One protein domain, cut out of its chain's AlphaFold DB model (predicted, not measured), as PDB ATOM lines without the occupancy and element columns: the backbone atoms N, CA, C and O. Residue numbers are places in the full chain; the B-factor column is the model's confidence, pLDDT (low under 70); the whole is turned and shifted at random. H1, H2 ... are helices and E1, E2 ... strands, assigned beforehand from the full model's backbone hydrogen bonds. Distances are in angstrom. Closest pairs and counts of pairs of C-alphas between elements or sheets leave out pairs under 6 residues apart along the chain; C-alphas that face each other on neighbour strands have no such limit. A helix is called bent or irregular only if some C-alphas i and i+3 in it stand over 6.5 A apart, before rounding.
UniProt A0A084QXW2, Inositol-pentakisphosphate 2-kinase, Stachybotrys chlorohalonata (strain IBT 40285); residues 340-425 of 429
ATOM      1  N   ILE A 340     254.558 212.248 304.360       95.31
ATOM      2  CA  ILE A 340     253.523 212.362 303.334       95.31
ATOM      3  C   ILE A 340     252.674 213.585 303.670       95.31
ATOM      4  O   ILE A 340     252.137 213.673 304.768       95.31
ATOM      5  N   LEU A 341     252.542 214.517 302.731       93.56
ATOM      6  CA  LEU A 341     251.619 215.643 302.807       93.56
ATOM      7  C   LEU A 341     250.349 215.286 302.029       93.56
ATOM      8  O   LEU A 341     250.407 215.116 300.813       93.56
ATOM      9  N   ALA A 342     249.210 215.196 302.709       91.81
ATOM     10  CA  ALA A 342     247.900 214.995 302.089       91.81
ATOM     11  C   ALA A 342     246.862 215.863 302.809       91.81
ATOM     12  O   ALA A 342     246.923 215.998 304.027       91.81
ATOM     13  N   ASN A 343     245.945 216.502 302.074       87.62
ATOM     14  CA  ASN A 343     244.928 217.403 302.644       87.62
ATOM     15  C   ASN A 343     245.481 218.416 303.668       87.62
ATOM     16  O   ASN A 343     244.887 218.637 304.718       87.62
ATOM     17  N   GLN A 344     246.638 219.019 303.369       85.25
ATOM     18  CA  GLN A 344     247.330 219.989 304.237       85.25
ATOM     19  C   GLN A 344     247.835 219.435 305.587       85.25
ATOM     20  O   GLN A 344     248.340 220.200 306.406       85.25
ATOM     21  N   ALA A 345     247.774 218.120 305.805       89.06
ATOM     22  CA  ALA A 345     248.303 217.447 306.984       89.06
ATOM     23  C   ALA A 345     249.530 216.588 306.640       89.06
ATOM     24  O   ALA A 345     249.658 216.059 305.532       89.06
ATOM     25  N   LEU A 346     250.445 216.465 307.605       90.50
ATOM     26  CA  LEU A 346     251.641 215.633 307.496       90.50
ATOM     27  C   LEU A 346     251.435 214.305 308.222       90.50
ATOM     28  O   LEU A 346     251.036 214.270 309.387       90.50
ATOM     29  N   TYR A 347     251.786 213.229 307.530       92.44
ATOM     30  CA  TYR A 347     251.674 211.858 307.998       92.44
ATOM     31  C   TYR A 347     253.019 211.156 307.901       92.44
ATOM     32  O   TYR A 347     253.792 211.375 306.960       92.44
ATOM     33  N   HIS A 348     253.283 210.264 308.845       91.94
ATOM     34  CA  HIS A 348     254.386 209.331 308.718       91.94
ATOM     35  C   HIS A 348     254.063 208.272 307.658       91.94
ATOM     36  O   HIS A 348     252.954 207.731 307.640       91.94
ATOM     37  N   PRO A 349     255.013 207.929 306.775       94.25
ATOM     38  CA  PRO A 349     254.832 206.807 305.868       94.25
ATOM     39  C   PRO A 349     254.560 205.514 306.653       94.25
ATOM     40  O   PRO A 349     255.295 205.225 307.597       94.25
ATOM     41  N   PRO A 350     253.542 204.712 306.275       94.00
ATOM     42  CA  PRO A 350     253.141 203.503 307.000       94.00
ATOM     43  C   PRO A 350     254.086 202.329 306.704       94.00
ATOM     44  O   PRO A 350     253.670 201.252 306.275       94.00
ATOM     45  N   THR A 351     255.384 202.553 306.880       93.62
ATOM     46  CA  THR A 351     256.475 201.604 306.675       93.62
ATOM     47  C   THR A 351     257.196 201.336 307.986       93.62
ATOM     48  O   THR A 351     257.178 202.144 308.908       93.62
ATOM     49  N   LEU A 352     257.848 200.177 308.060       92.25
ATOM     50  CA  LEU A 352     258.691 199.813 309.193       92.25
ATOM     51  C   LEU A 352     259.987 199.187 308.666       92.25
ATOM     52  O   LEU A 352     260.140 197.959 308.629       92.25
ATOM     53  N   CYS A 353     260.870 200.038 308.145       95.12
ATOM     54  CA  CYS A 353     262.129 199.664 307.509       95.12
ATOM     55  C   CYS A 353     263.320 199.820 308.457       95.12
ATOM     56  O   CYS A 353     263.416 200.809 309.167       95.12
ATOM     57  N   LEU A 354     264.295 198.908 308.393       95.00
ATOM     58  CA  LEU A 354     265.521 199.000 309.193       95.00
ATOM     59  C   LEU A 354     266.253 200.347 309.035       95.00
ATOM     60  O   LEU A 354     266.755 200.877 310.018       95.00
ATOM     61  N   LEU A 355     266.276 200.915 307.824       93.94
ATOM     62  CA  LEU A 355     266.964 202.184 307.545       93.94
ATOM     63  C   LEU A 355     266.254 203.416 308.138       93.94
ATOM     64  O   LEU A 355     266.880 204.455 308.329       93.94
ATOM     65  N   GLU A 356     264.966 203.306 308.475       90.12
ATOM     66  CA  GLU A 356     264.244 204.372 309.184       90.12
ATOM     67  C   GLU A 356     264.659 204.423 310.658       90.12
ATOM     68  O   GLU A 356     264.582 205.476 311.284       90.12
ATOM     69  N   TRP A 357     265.124 203.290 311.194       80.12
ATOM     70  CA  TRP A 357     265.523 203.124 312.591       80.12
ATOM     71  C   TRP A 357     267.011 203.372 312.838       80.12
ATOM     72  O   TRP A 357     267.405 203.581 313.984       80.12
ATOM     73  N   THR A 358     267.846 203.340 311.799       78.06
ATOM     74  CA  THR A 358     269.273 203.660 311.923       78.06
ATOM     75  C   THR A 358     269.473 205.154 312.165       78.06
ATOM     76  O   THR A 358     268.892 205.980 311.458       78.06
ATOM     77  N   GLU A 359     270.309 205.503 313.148       66.44
ATOM     78  CA  GLU A 359     270.618 206.897 313.470       66.44
ATOM     79  C   GLU A 359     271.130 207.650 312.243       66.44
ATOM     80  O   GLU A 359     272.071 207.232 311.564       66.44
ATOM     81  N   ARG A 360     270.509 208.797 311.971       67.88
ATOM     82  CA  ARG A 360     270.944 209.697 310.908       67.88
ATOM     83  C   ARG A 360     271.828 210.782 311.489       67.88
ATOM     84  O   ARG A 360     271.547 211.321 312.559       67.88
ATOM     85  N   LYS A 361     272.839 211.192 310.720       60.19
ATOM     86  CA  LYS A 361     273.481 212.488 310.948       60.19
ATOM     87  C   LYS A 361     272.387 213.548 310.848       60.19
ATOM     88  O   LYS A 361     271.707 213.619 309.831       60.19
ATOM     89  N   SER A 362     272.183 214.300 311.925       55.12
ATOM     90  CA  SER A 362     271.118 215.293 312.060       55.12
ATOM     91  C   SER A 362     271.083 216.250 310.861       55.12
ATOM     92  O   SER A 362     271.866 217.198 310.814       55.12
ATOM     93  N   THR A 363     270.161 216.049 309.920       63.06
ATOM     94  CA  THR A 363     269.843 217.041 308.889       63.06
ATOM     95  C   THR A 363     268.671 217.883 309.377       63.06
ATOM     96  O   THR A 363     267.676 217.349 309.860       63.06
ATOM     97  N   LYS A 364     268.785 219.213 309.280       71.38
ATOM     98  CA  LYS A 364     267.658 220.125 309.548       71.38
ATOM     99  C   LYS A 364     266.586 220.059 308.458       71.38
ATOM    100  O   LYS A 364     265.506 220.605 308.643       71.38
ATOM    101  N   GLU A 365     266.902 219.419 307.335       83.06
ATOM    102  CA  GLU A 365     266.036 219.349 306.170       83.06
ATOM    103  C   GLU A 365     265.390 217.967 306.010       83.06
ATOM    104  O   GLU A 365     266.037 216.948 306.280       83.06
ATOM    105  N   VAL A 366     264.143 217.956 305.531       88.44
ATOM    106  CA  VAL A 366     263.329 216.755 305.290       88.44
ATOM    107  C   VAL A 366     262.869 216.652 303.837       88.44
ATOM    108  O   VAL A 366     262.696 217.662 303.150       88.44
ATOM    109  N   ASP A 367     262.628 215.426 303.379       91.88
ATOM    110  CA  ASP A 367     261.964 215.166 302.099       91.88
ATOM    111  C   ASP A 367     260.480 214.842 302.312       91.88
ATOM    112  O   ASP A 367     260.120 214.144 303.260       91.88
ATOM    113  N   ILE A 368     259.610 215.304 301.414       94.56
ATOM    114  CA  ILE A 368     258.154 215.138 301.540       94.56
ATOM    115  C   ILE A 368     257.564 214.597 300.238       94.56
ATOM    116  O   ILE A 368     257.850 215.129 299.167       94.56
ATOM    117  N   ILE A 369     256.693 213.588 300.326       97.25
ATOM    118  CA  ILE A 369     255.793 213.196 299.232       97.25
ATOM    119  C   ILE A 369     254.484 213.970 299.385       97.25
ATOM    120  O   ILE A 369     253.753 213.740 300.341       97.25
ATOM    121  N   ALA A 370     254.174 214.872 298.457       95.06
ATOM    122  CA  ALA A 370     252.890 215.565 298.409       95.06
ATOM    123  C   ALA A 370     251.903 214.794 297.534       95.06
ATOM    124  O   ALA A 370     252.186 214.525 296.367       95.06
ATOM    125  N   LEU A 371     250.752 214.440 298.100       94.44
ATOM    126  CA  LEU A 371     249.683 213.754 297.394       94.44
ATOM    127  C   LEU A 371     248.646 214.754 296.897       94.44
ATOM    128  O   LEU A 371     248.042 215.486 297.679       94.44
ATOM    129  N   GLU A 372     248.414 214.736 295.591       89.88
ATOM    130  CA  GLU A 372     247.401 215.547 294.922       89.88
ATOM    131  C   GLU A 372     246.273 214.651 294.404       89.88
ATOM    132  O   GLU A 372     246.498 213.505 293.984       89.88
ATOM    133  N   THR A 373     245.043 215.172 294.415       80.81
ATOM    134  CA  THR A 373     243.916 214.476 293.790       80.81
ATOM    135  C   THR A 373     244.173 214.344 292.288       80.81
ATOM    136  O   THR A 373     244.821 215.178 291.659       80.81
ATOM    137  N   LYS A 374     243.607 213.316 291.647       65.75
ATOM    138  CA  LYS A 374     243.694 213.172 290.180       65.75
ATOM    139  C   LYS A 374     243.049 214.337 289.400       65.75
ATOM    140  O   LYS A 374     243.190 214.362 288.179       65.75
ATOM    141  N   ARG A 375     242.316 215.242 290.066       56.22
ATOM    142  CA  ARG A 375     241.519 216.322 289.456       56.22
ATOM    143  C   ARG A 375     242.064 217.730 289.715       56.22
ATOM    144  O   ARG A 375     241.701 218.622 288.957       56.22
ATOM    145  N   ASP A 376     242.943 217.924 290.697       51.97
ATOM    146  CA  ASP A 376     243.555 219.225 290.971       51.97
ATOM    147  C   ASP A 376     244.927 219.339 290.303       51.97
ATOM    148  O   ASP A 376     245.811 218.514 290.512       51.97
ATOM    149  N   THR A 377     245.119 220.380 289.492       43.22
ATOM    150  CA  THR A 377     246.418 220.726 288.882       43.22
ATOM    151  C   THR A 377     247.042 221.991 289.468       43.22
ATOM    152  O   THR A 377     248.000 222.515 288.907       43.22
ATOM    153  N   THR A 378     246.515 222.528 290.570       42.88
ATOM    154  CA  THR A 378     246.938 223.842 291.079       42.88
ATOM    155  C   THR A 378     246.895 223.904 292.603       42.88
ATOM    156  O   THR A 378     246.020 224.540 293.183       42.88
ATOM    157  N   GLY A 379     247.852 223.248 293.260       43.78
ATOM    158  CA  GLY A 379     248.133 223.440 294.681       43.78
ATOM    159  C   GLY A 379     249.547 223.979 294.872       43.78
ATOM    160  O   GLY A 379     250.520 223.243 294.748       43.78
ATOM    161  N   THR A 380     249.694 225.269 295.166       44.25
ATOM    162  CA  THR A 380     250.981 225.837 295.593       44.25
ATOM    163  C   THR A 380     251.315 225.311 296.987       44.25
ATOM    164  O   THR A 380     250.705 225.725 297.971       44.25
ATOM    165  N   VAL A 381     252.278 224.391 297.079       50.59
ATOM    166  CA  VAL A 381     252.814 223.932 298.366       50.59
ATOM    167  C   VAL A 381     253.712 225.033 298.947       50.59
ATOM    168  O   VAL A 381     254.575 225.543 298.224       50.59
ATOM    169  N   PRO A 382     253.548 225.431 300.222       45.84
ATOM    170  CA  PRO A 382     254.403 226.445 300.824       45.84
ATOM    171  C   PRO A 382     255.850 225.940 300.868       45.84
ATOM    172  O   PRO A 382     256.132 224.901 301.464       45.84
ATOM    173  N   ARG A 383     256.787 226.672 300.255       50.19
ATOM    174  CA  ARG A 383     258.217 226.494 300.539       50.19
ATOM    175  C   ARG A 383     258.470 227.016 301.952       50.19
ATOM    176  O   ARG A 383     258.543 228.224 302.149       50.19
ATOM    177  N   SER A 384     258.551 226.110 302.918       57.66
ATOM    178  CA  SER A 384     258.982 226.414 304.281       57.66
ATOM    179  C   SER A 384     260.480 226.158 304.437       57.66
ATOM    180  O   SER A 384     261.029 225.251 303.802       57.66
ATOM    181  N   ASP A 385     261.125 226.898 305.337       64.06
ATOM    182  CA  ASP A 385     262.466 226.565 305.818       64.06
ATOM    183  C   ASP A 385     262.495 225.108 306.319       64.06
ATOM    184  O   ASP A 385     261.601 224.669 307.044       64.06
ATOM    185  N   GLY A 386     263.496 224.330 305.892       74.75
ATOM    186  CA  GLY A 386     263.673 222.932 306.307       74.75
ATOM    187  C   GLY A 386     263.072 221.855 305.390       74.75
ATOM    188  O   GLY A 386     263.170 220.678 305.725       74.75
ATOM    189  N   ILE A 387     262.500 222.183 304.225       82.06
ATOM    190  CA  ILE A 387     262.172 221.169 303.199       82.06
ATOM    191  C   ILE A 387     263.321 221.089 302.191       82.06
ATOM    192  O   ILE A 387     263.552 222.037 301.443       82.06
ATOM    193  N   ARG A 388     264.004 219.941 302.121       84.12
ATOM    194  CA  ARG A 388     265.044 219.687 301.111       84.12
ATOM    195  C   ARG A 388     264.425 219.433 299.744       84.12
ATOM    196  O   ARG A 388     264.833 220.033 298.751       84.12
ATOM    197  N   LYS A 389     263.459 218.513 299.675       89.50
ATOM    198  CA  LYS A 389     262.818 218.132 298.415       89.50
ATOM    199  C   LYS A 389     261.353 217.764 298.598       89.50
ATOM    200  O   LYS A 389     260.981 217.044 299.521       89.50
ATOM    201  N   LEU A 390     260.541 218.242 297.665       93.00
ATOM    202  CA  LEU A 390     259.117 217.957 297.569       93.00
ATOM    203  C   LEU A 390     258.859 217.092 296.332       93.00
ATOM    204  O   LEU A 390     259.271 217.447 295.228       93.00
ATOM    205  N   TYR A 391     258.181 215.966 296.525       95.50
ATOM    206  CA  TYR A 391     257.853 214.987 295.496       95.50
ATOM    207  C   TYR A 391     256.341 214.928 295.301       95.50
ATOM    208  O   TYR A 391     255.633 214.352 296.121       95.50
ATOM    209  N   THR A 392     255.833 215.497 294.214       94.81
ATOM    210  CA  THR A 392     254.393 215.486 293.930       94.81
ATOM    211  C   THR A 392     253.964 214.167 293.291       94.81
ATOM    212  O   THR A 392     254.536 213.757 292.281       94.81
ATOM    213  N   GLN A 393     252.949 213.513 293.857       94.06
ATOM    214  CA  GLN A 393     252.372 212.261 293.371       94.06
ATOM    215  C   GLN A 393     250.851 212.371 293.268       94.06
ATOM    216  O   GLN A 393     250.185 212.885 294.164       94.06
ATOM    217  N   ARG A 394     250.281 211.836 292.188       92.69
ATOM    218  CA  ARG A 394     248.823 211.733 292.043       92.69
ATOM    219  C   ARG A 394     248.320 210.494 292.763       92.69
ATOM    220  O   ARG A 394     248.828 209.402 292.511       92.69
ATOM    221  N   ALA A 395     247.285 210.649 293.579       92.56
ATOM    222  CA  ALA A 395     246.742 209.553 294.368       92.56
ATOM    223  C   ALA A 395     245.211 209.599 294.495       92.56
ATOM    224  O   ALA A 395     244.554 210.589 294.171       92.56
ATOM    225  N   ASP A 396     244.640 208.478 294.933       92.94
ATOM    226  CA  ASP A 396     243.239 208.368 295.344       92.94
ATOM    227  C   ASP A 396     243.146 208.741 296.831       92.94
ATOM    228  O   ASP A 396     243.346 207.900 297.709       92.94
ATOM    229  N   LEU A 397     242.956 210.037 297.105       91.88
ATOM    230  CA  LEU A 397     242.945 210.546 298.477       91.88
ATOM    231  C   LEU A 397     241.754 210.013 299.276       91.88
ATOM    232  O   LEU A 397     241.925 209.711 300.450       91.88
ATOM    233  N   ASP A 398     240.593 209.824 298.650       91.88
ATOM    234  CA  ASP A 398     239.398 209.303 299.324       91.88
ATOM    235  C   ASP A 398     239.667 207.926 299.944       91.88
ATOM    236  O   ASP A 398     239.282 207.658 301.082       91.88
ATOM    237  N   THR A 399     240.403 207.072 299.228       92.38
ATOM    238  CA  THR A 399     240.808 205.755 299.736       92.38
ATOM    239  C   THR A 399     241.969 205.842 300.735       92.38
ATOM    240  O   THR A 399     242.035 205.051 301.676       92.38
ATOM    241  N   LEU A 400     242.912 206.769 300.541       93.06
ATOM    242  CA  LEU A 400     244.129 206.855 301.359       93.06
ATOM    243  C   LEU A 400     243.940 207.557 302.701       93.06
ATOM    244  O   LEU A 400     244.601 207.164 303.661       93.06
ATOM    245  N   ASN A 401     243.078 208.569 302.799       91.75
ATOM    246  CA  ASN A 401     242.964 209.385 304.014       91.75
ATOM    247  C   ASN A 401     242.665 208.547 305.270       91.75
ATOM    248  O   ASN A 401     243.431 208.666 306.226       91.75
ATOM    249  N   PRO A 402     241.693 207.608 305.269       92.56
ATOM    250  CA  PRO A 402     241.418 206.785 306.452       92.56
ATOM    251  C   PRO A 402     242.593 205.882 306.860       92.56
ATOM    252  O   PRO A 402     242.692 205.436 308.004       92.56
ATOM    253  N   ILE A 403     243.481 205.562 305.912       92.50
ATOM    254  CA  ILE A 403     244.704 204.802 306.178       92.50
ATOM    255  C   ILE A 403     245.741 205.722 306.819       92.50
ATOM    256  O   ILE A 403     246.315 205.359 307.843       92.50
ATOM    257  N   LEU A 404     245.972 206.895 306.221       92.19
ATOM    258  CA  LEU A 404     246.993 207.853 306.643       92.19
ATOM    259  C   LEU A 404     246.686 208.494 307.997       92.19
ATOM    260  O   LEU A 404     247.617 208.717 308.760       92.19
ATOM    261  N   GLU A 405     245.418 208.723 308.342       91.81
ATOM    262  CA  GLU A 405     245.001 209.305 309.631       91.81
ATOM    263  C   GLU A 405     245.567 208.562 310.847       91.81
ATOM    264  O   GLU A 405     245.914 209.188 311.846       91.81
ATOM    265  N   LYS A 406     245.777 207.246 310.735       90.56
ATOM    266  CA  LYS A 406     246.404 206.414 311.780       90.56
ATOM    267  C   LYS A 406     247.889 206.722 312.009       90.56
ATOM    268  O   LYS A 406     248.475 206.231 312.966       90.56
ATOM    269  N   PHE A 407     248.494 207.491 311.111       90.25
ATOM    270  CA  PHE A 407     249.907 207.863 311.090       90.25
ATOM    271  C   PHE A 407     250.089 209.388 311.121       90.25
ATOM    272  O   PHE A 407     251.149 209.896 310.743       90.25
ATOM    273  N   GLY A 408     249.048 210.130 311.520       83.44
ATOM    274  CA  GLY A 408     249.105 211.579 311.686       83.44
ATOM    275  C   GLY A 408     250.079 211.993 312.785       83.44
ATOM    276  O   GLY A 408     250.300 211.272 313.755       83.44
ATOM    277  N   LYS A 409     250.670 213.177 312.632       69.69
ATOM    278  CA  LYS A 409     251.463 213.803 313.692       69.69
ATOM    279  C   LYS A 409     250.524 214.237 314.828       69.69
ATOM    280  O   LYS A 409     249.617 215.029 314.576       69.69
ATOM    281  N   GLU A 410     250.734 213.754 316.056       51.03
ATOM    282  CA  GLU A 410     249.995 214.272 317.217       51.03
ATOM    283  C   GLU A 410     250.192 215.798 317.350       51.03
ATOM    284  O   GLU A 410     251.279 216.320 317.055       51.03
ATOM    285  N   PRO A 411     249.156 216.550 317.763       37.44
ATOM    286  CA  PRO A 411     249.253 217.995 317.906       37.44
ATOM    287  C   PRO A 411     250.224 218.380 319.037       37.44
ATOM    288  O   PRO A 411     249.989 218.092 320.202       37.44
ATOM    289  N   ALA A 412     251.314 219.047 318.643       36.44
ATOM    290  CA  ALA A 412     252.217 219.913 319.413       36.44
ATOM    291  C   ALA A 412     252.306 219.694 320.944       36.44
ATOM    292  O   ALA A 412     251.561 220.287 321.720       36.44
ATOM    293  N   GLY A 413     253.341 218.959 321.364       35.66
ATOM    294  CA  GLY A 413     253.802 218.883 322.758       35.66
ATOM    295  C   GLY A 413     255.181 218.229 322.933       35.66
ATOM    296  O   GLY A 413     255.837 218.422 323.950       35.66
ATOM    297  N   THR A 414     255.656 217.503 321.923       35.44
ATOM    298  CA  THR A 414     256.923 216.764 321.928       35.44
ATOM    299  C   THR A 414     258.065 217.570 321.296       35.44
ATOM    300  O   THR A 414     257.890 218.263 320.288       35.44
ATOM    301  N   GLN A 415     259.238 217.536 321.937       31.39
ATOM    302  CA  GLN A 415     260.414 218.331 321.567       31.39
ATOM    303  C   GLN A 415     260.948 217.982 320.159       31.39
ATOM    304  O   GLN A 415     260.667 216.904 319.641       31.39
ATOM    305  N   PRO A 416     261.764 218.846 319.520       34.94
ATOM    306  CA  PRO A 416     262.321 218.599 318.181       34.94
ATOM    307  C   PRO A 416     263.089 217.272 318.025       34.94
ATOM    308  O   PRO A 416     263.193 216.758 316.909       34.94
ATOM    309  N   ASP A 417     263.590 216.699 319.123       36.41
ATOM    310  CA  ASP A 417     264.271 215.400 319.137       36.41
ATOM    311  C   ASP A 417     263.306 214.194 319.041       36.41
ATOM    312  O   ASP A 417     263.713 213.129 318.573       36.41
ATOM    313  N   ASP A 418     262.013 214.376 319.346       38.94
ATOM    314  CA  ASP A 418     260.941 213.370 319.201       38.94
ATOM    315  C   ASP A 418     260.365 213.283 317.776       38.94
ATOM    316  O   ASP A 418     259.620 212.366 317.437       38.94
ATOM    317  N   VAL A 419     260.731 214.211 316.889       41.88
ATOM    318  CA  VAL A 419     260.181 214.322 315.522       41.88
ATOM    319  C   VAL A 419     260.727 213.234 314.576       41.88
ATOM    320  O   VAL A 419     260.284 213.105 313.435       41.88
ATOM    321  N   ARG A 420     261.708 212.438 315.023       49.41
ATOM    322  CA  ARG A 420     262.508 211.560 314.151       49.41
ATOM    323  C   ARG A 420     262.027 210.115 314.070       49.41
ATOM    324  O   ARG A 420     262.454 209.412 313.157       49.41
ATOM    325  N   ASN A 421     261.173 209.656 314.988       49.00
ATOM    326  CA  ASN A 421     260.627 208.299 314.944       49.00
ATOM    327  C   ASN A 421     259.341 208.189 315.796       49.00
ATOM    328  O   ASN A 421     259.446 207.991 317.005       49.00
ATOM    329  N   PRO A 422     258.135 208.245 315.208       43.66
ATOM    330  CA  PRO A 422     256.884 208.117 315.966       43.66
ATOM    331  C   PRO A 422     256.785 206.733 316.627       43.66
ATOM    332  O   PRO A 422     256.218 206.580 317.700       43.66
ATOM    333  N   PHE A 423     257.427 205.710 316.056       44.66
ATOM    334  CA  PHE A 423     257.405 204.347 316.587       44.66
ATOM    335  C   PHE A 423     258.409 204.109 317.726       44.66
ATOM    336  O   PHE A 423     258.408 203.022 318.315       44.66
ATOM    337  N   ARG A 424     259.256 205.098 318.065       44.62
ATOM    338  CA  ARG A 424     260.012 205.060 319.328       44.62
ATOM    339  C   ARG A 424     259.076 205.236 320.528       44.62
ATOM    340  O   ARG A 424     259.276 204.512 321.494       44.62
ATOM    341  N   ASN A 425     258.033 206.068 320.406       36.78
ATOM    342  CA  ASN A 425     257.160 206.448 321.526       36.78
ATOM    343  C   ASN A 425     255.710 205.919 321.425       36.78
ATOM    344  O   ASN A 425     255.034 205.831 322.440       36.78
TER     345      ASN A 425
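Overview. This is residues 340 to 425 of the 429 residues of the protein "Inositol-pentakisphosphate 2-kinase" of Stachybotrys chlorohalonata (strain IBT 40285) (UniProt A0A084QXW2). A small twisted sheet of four strands has one helix, H2, slantwise over one face, while three short helices, H1, H3 and H4, lie away from the sheet. Residues 411 to 416, of which 416 belongs to H3, stick out. The printed part has 86 residues, in the order E1 E2 H1 E3 E4 H2 H3 H4; the sheet, E2 E1 E3 E4, is mixed and the class is mixed, helices and strands. It is compact, with a radius of gyration of the C-alphas of 13.8 A and spans of 38 by 27 by 26 A.

Arrangement. E1, residues 340 to 342, and E2, residues 345 to 347, form an antiparallel hairpin, with N 340 and O 347 at 2.8 A. E3, residues 366 to 373, is parallel to E1, with N 341 and O 369 at 2.8 A. E4, residues 387 to 395, is parallel to E3, with N 370 and O 391 at 2.8 A. H2, residues 397 to 407, is on the sheet at a height of 9.3 A, two layers, a helix on one face of a sheet; its closest C-alphas to E2 are Phe 407 and Tyr 347, 5.4 A. H1, residues 354 to 357, H3, residues 416 to 420, and H4, residues 422 to 425, are not on the sheet. H2 has 3 of 7 O i to N i+4 pairs within hydrogen-bond range and 5 of 8 O i to N i+3 pairs; H3 has 0 of 1 and 0 of 2; H1 and H4 are too short for an i+4 pair.

Along the chain. E1 begins at C-alpha 340, (253.523, 212.362, 303.334). E3 measures 22.7 A, E4 21.2 A and H2 14.7 A. H2 and H3 are only just irregular: C-alphas 399 and 402 are 6.8 A apart, 417 and 420 6.54 A. H4 ends at C-alpha 425, (257.160, 206.448, 321.526).

Size, cuts and confidence. The C-alphas farthest apart, Glu 359 and Arg 375, are 38.9 A apart. The printed part has no cut, and the link E3 to E4 is long. The pLDDT is under 70 in residues 359 to 363, 374 to 385 and 409 to 425.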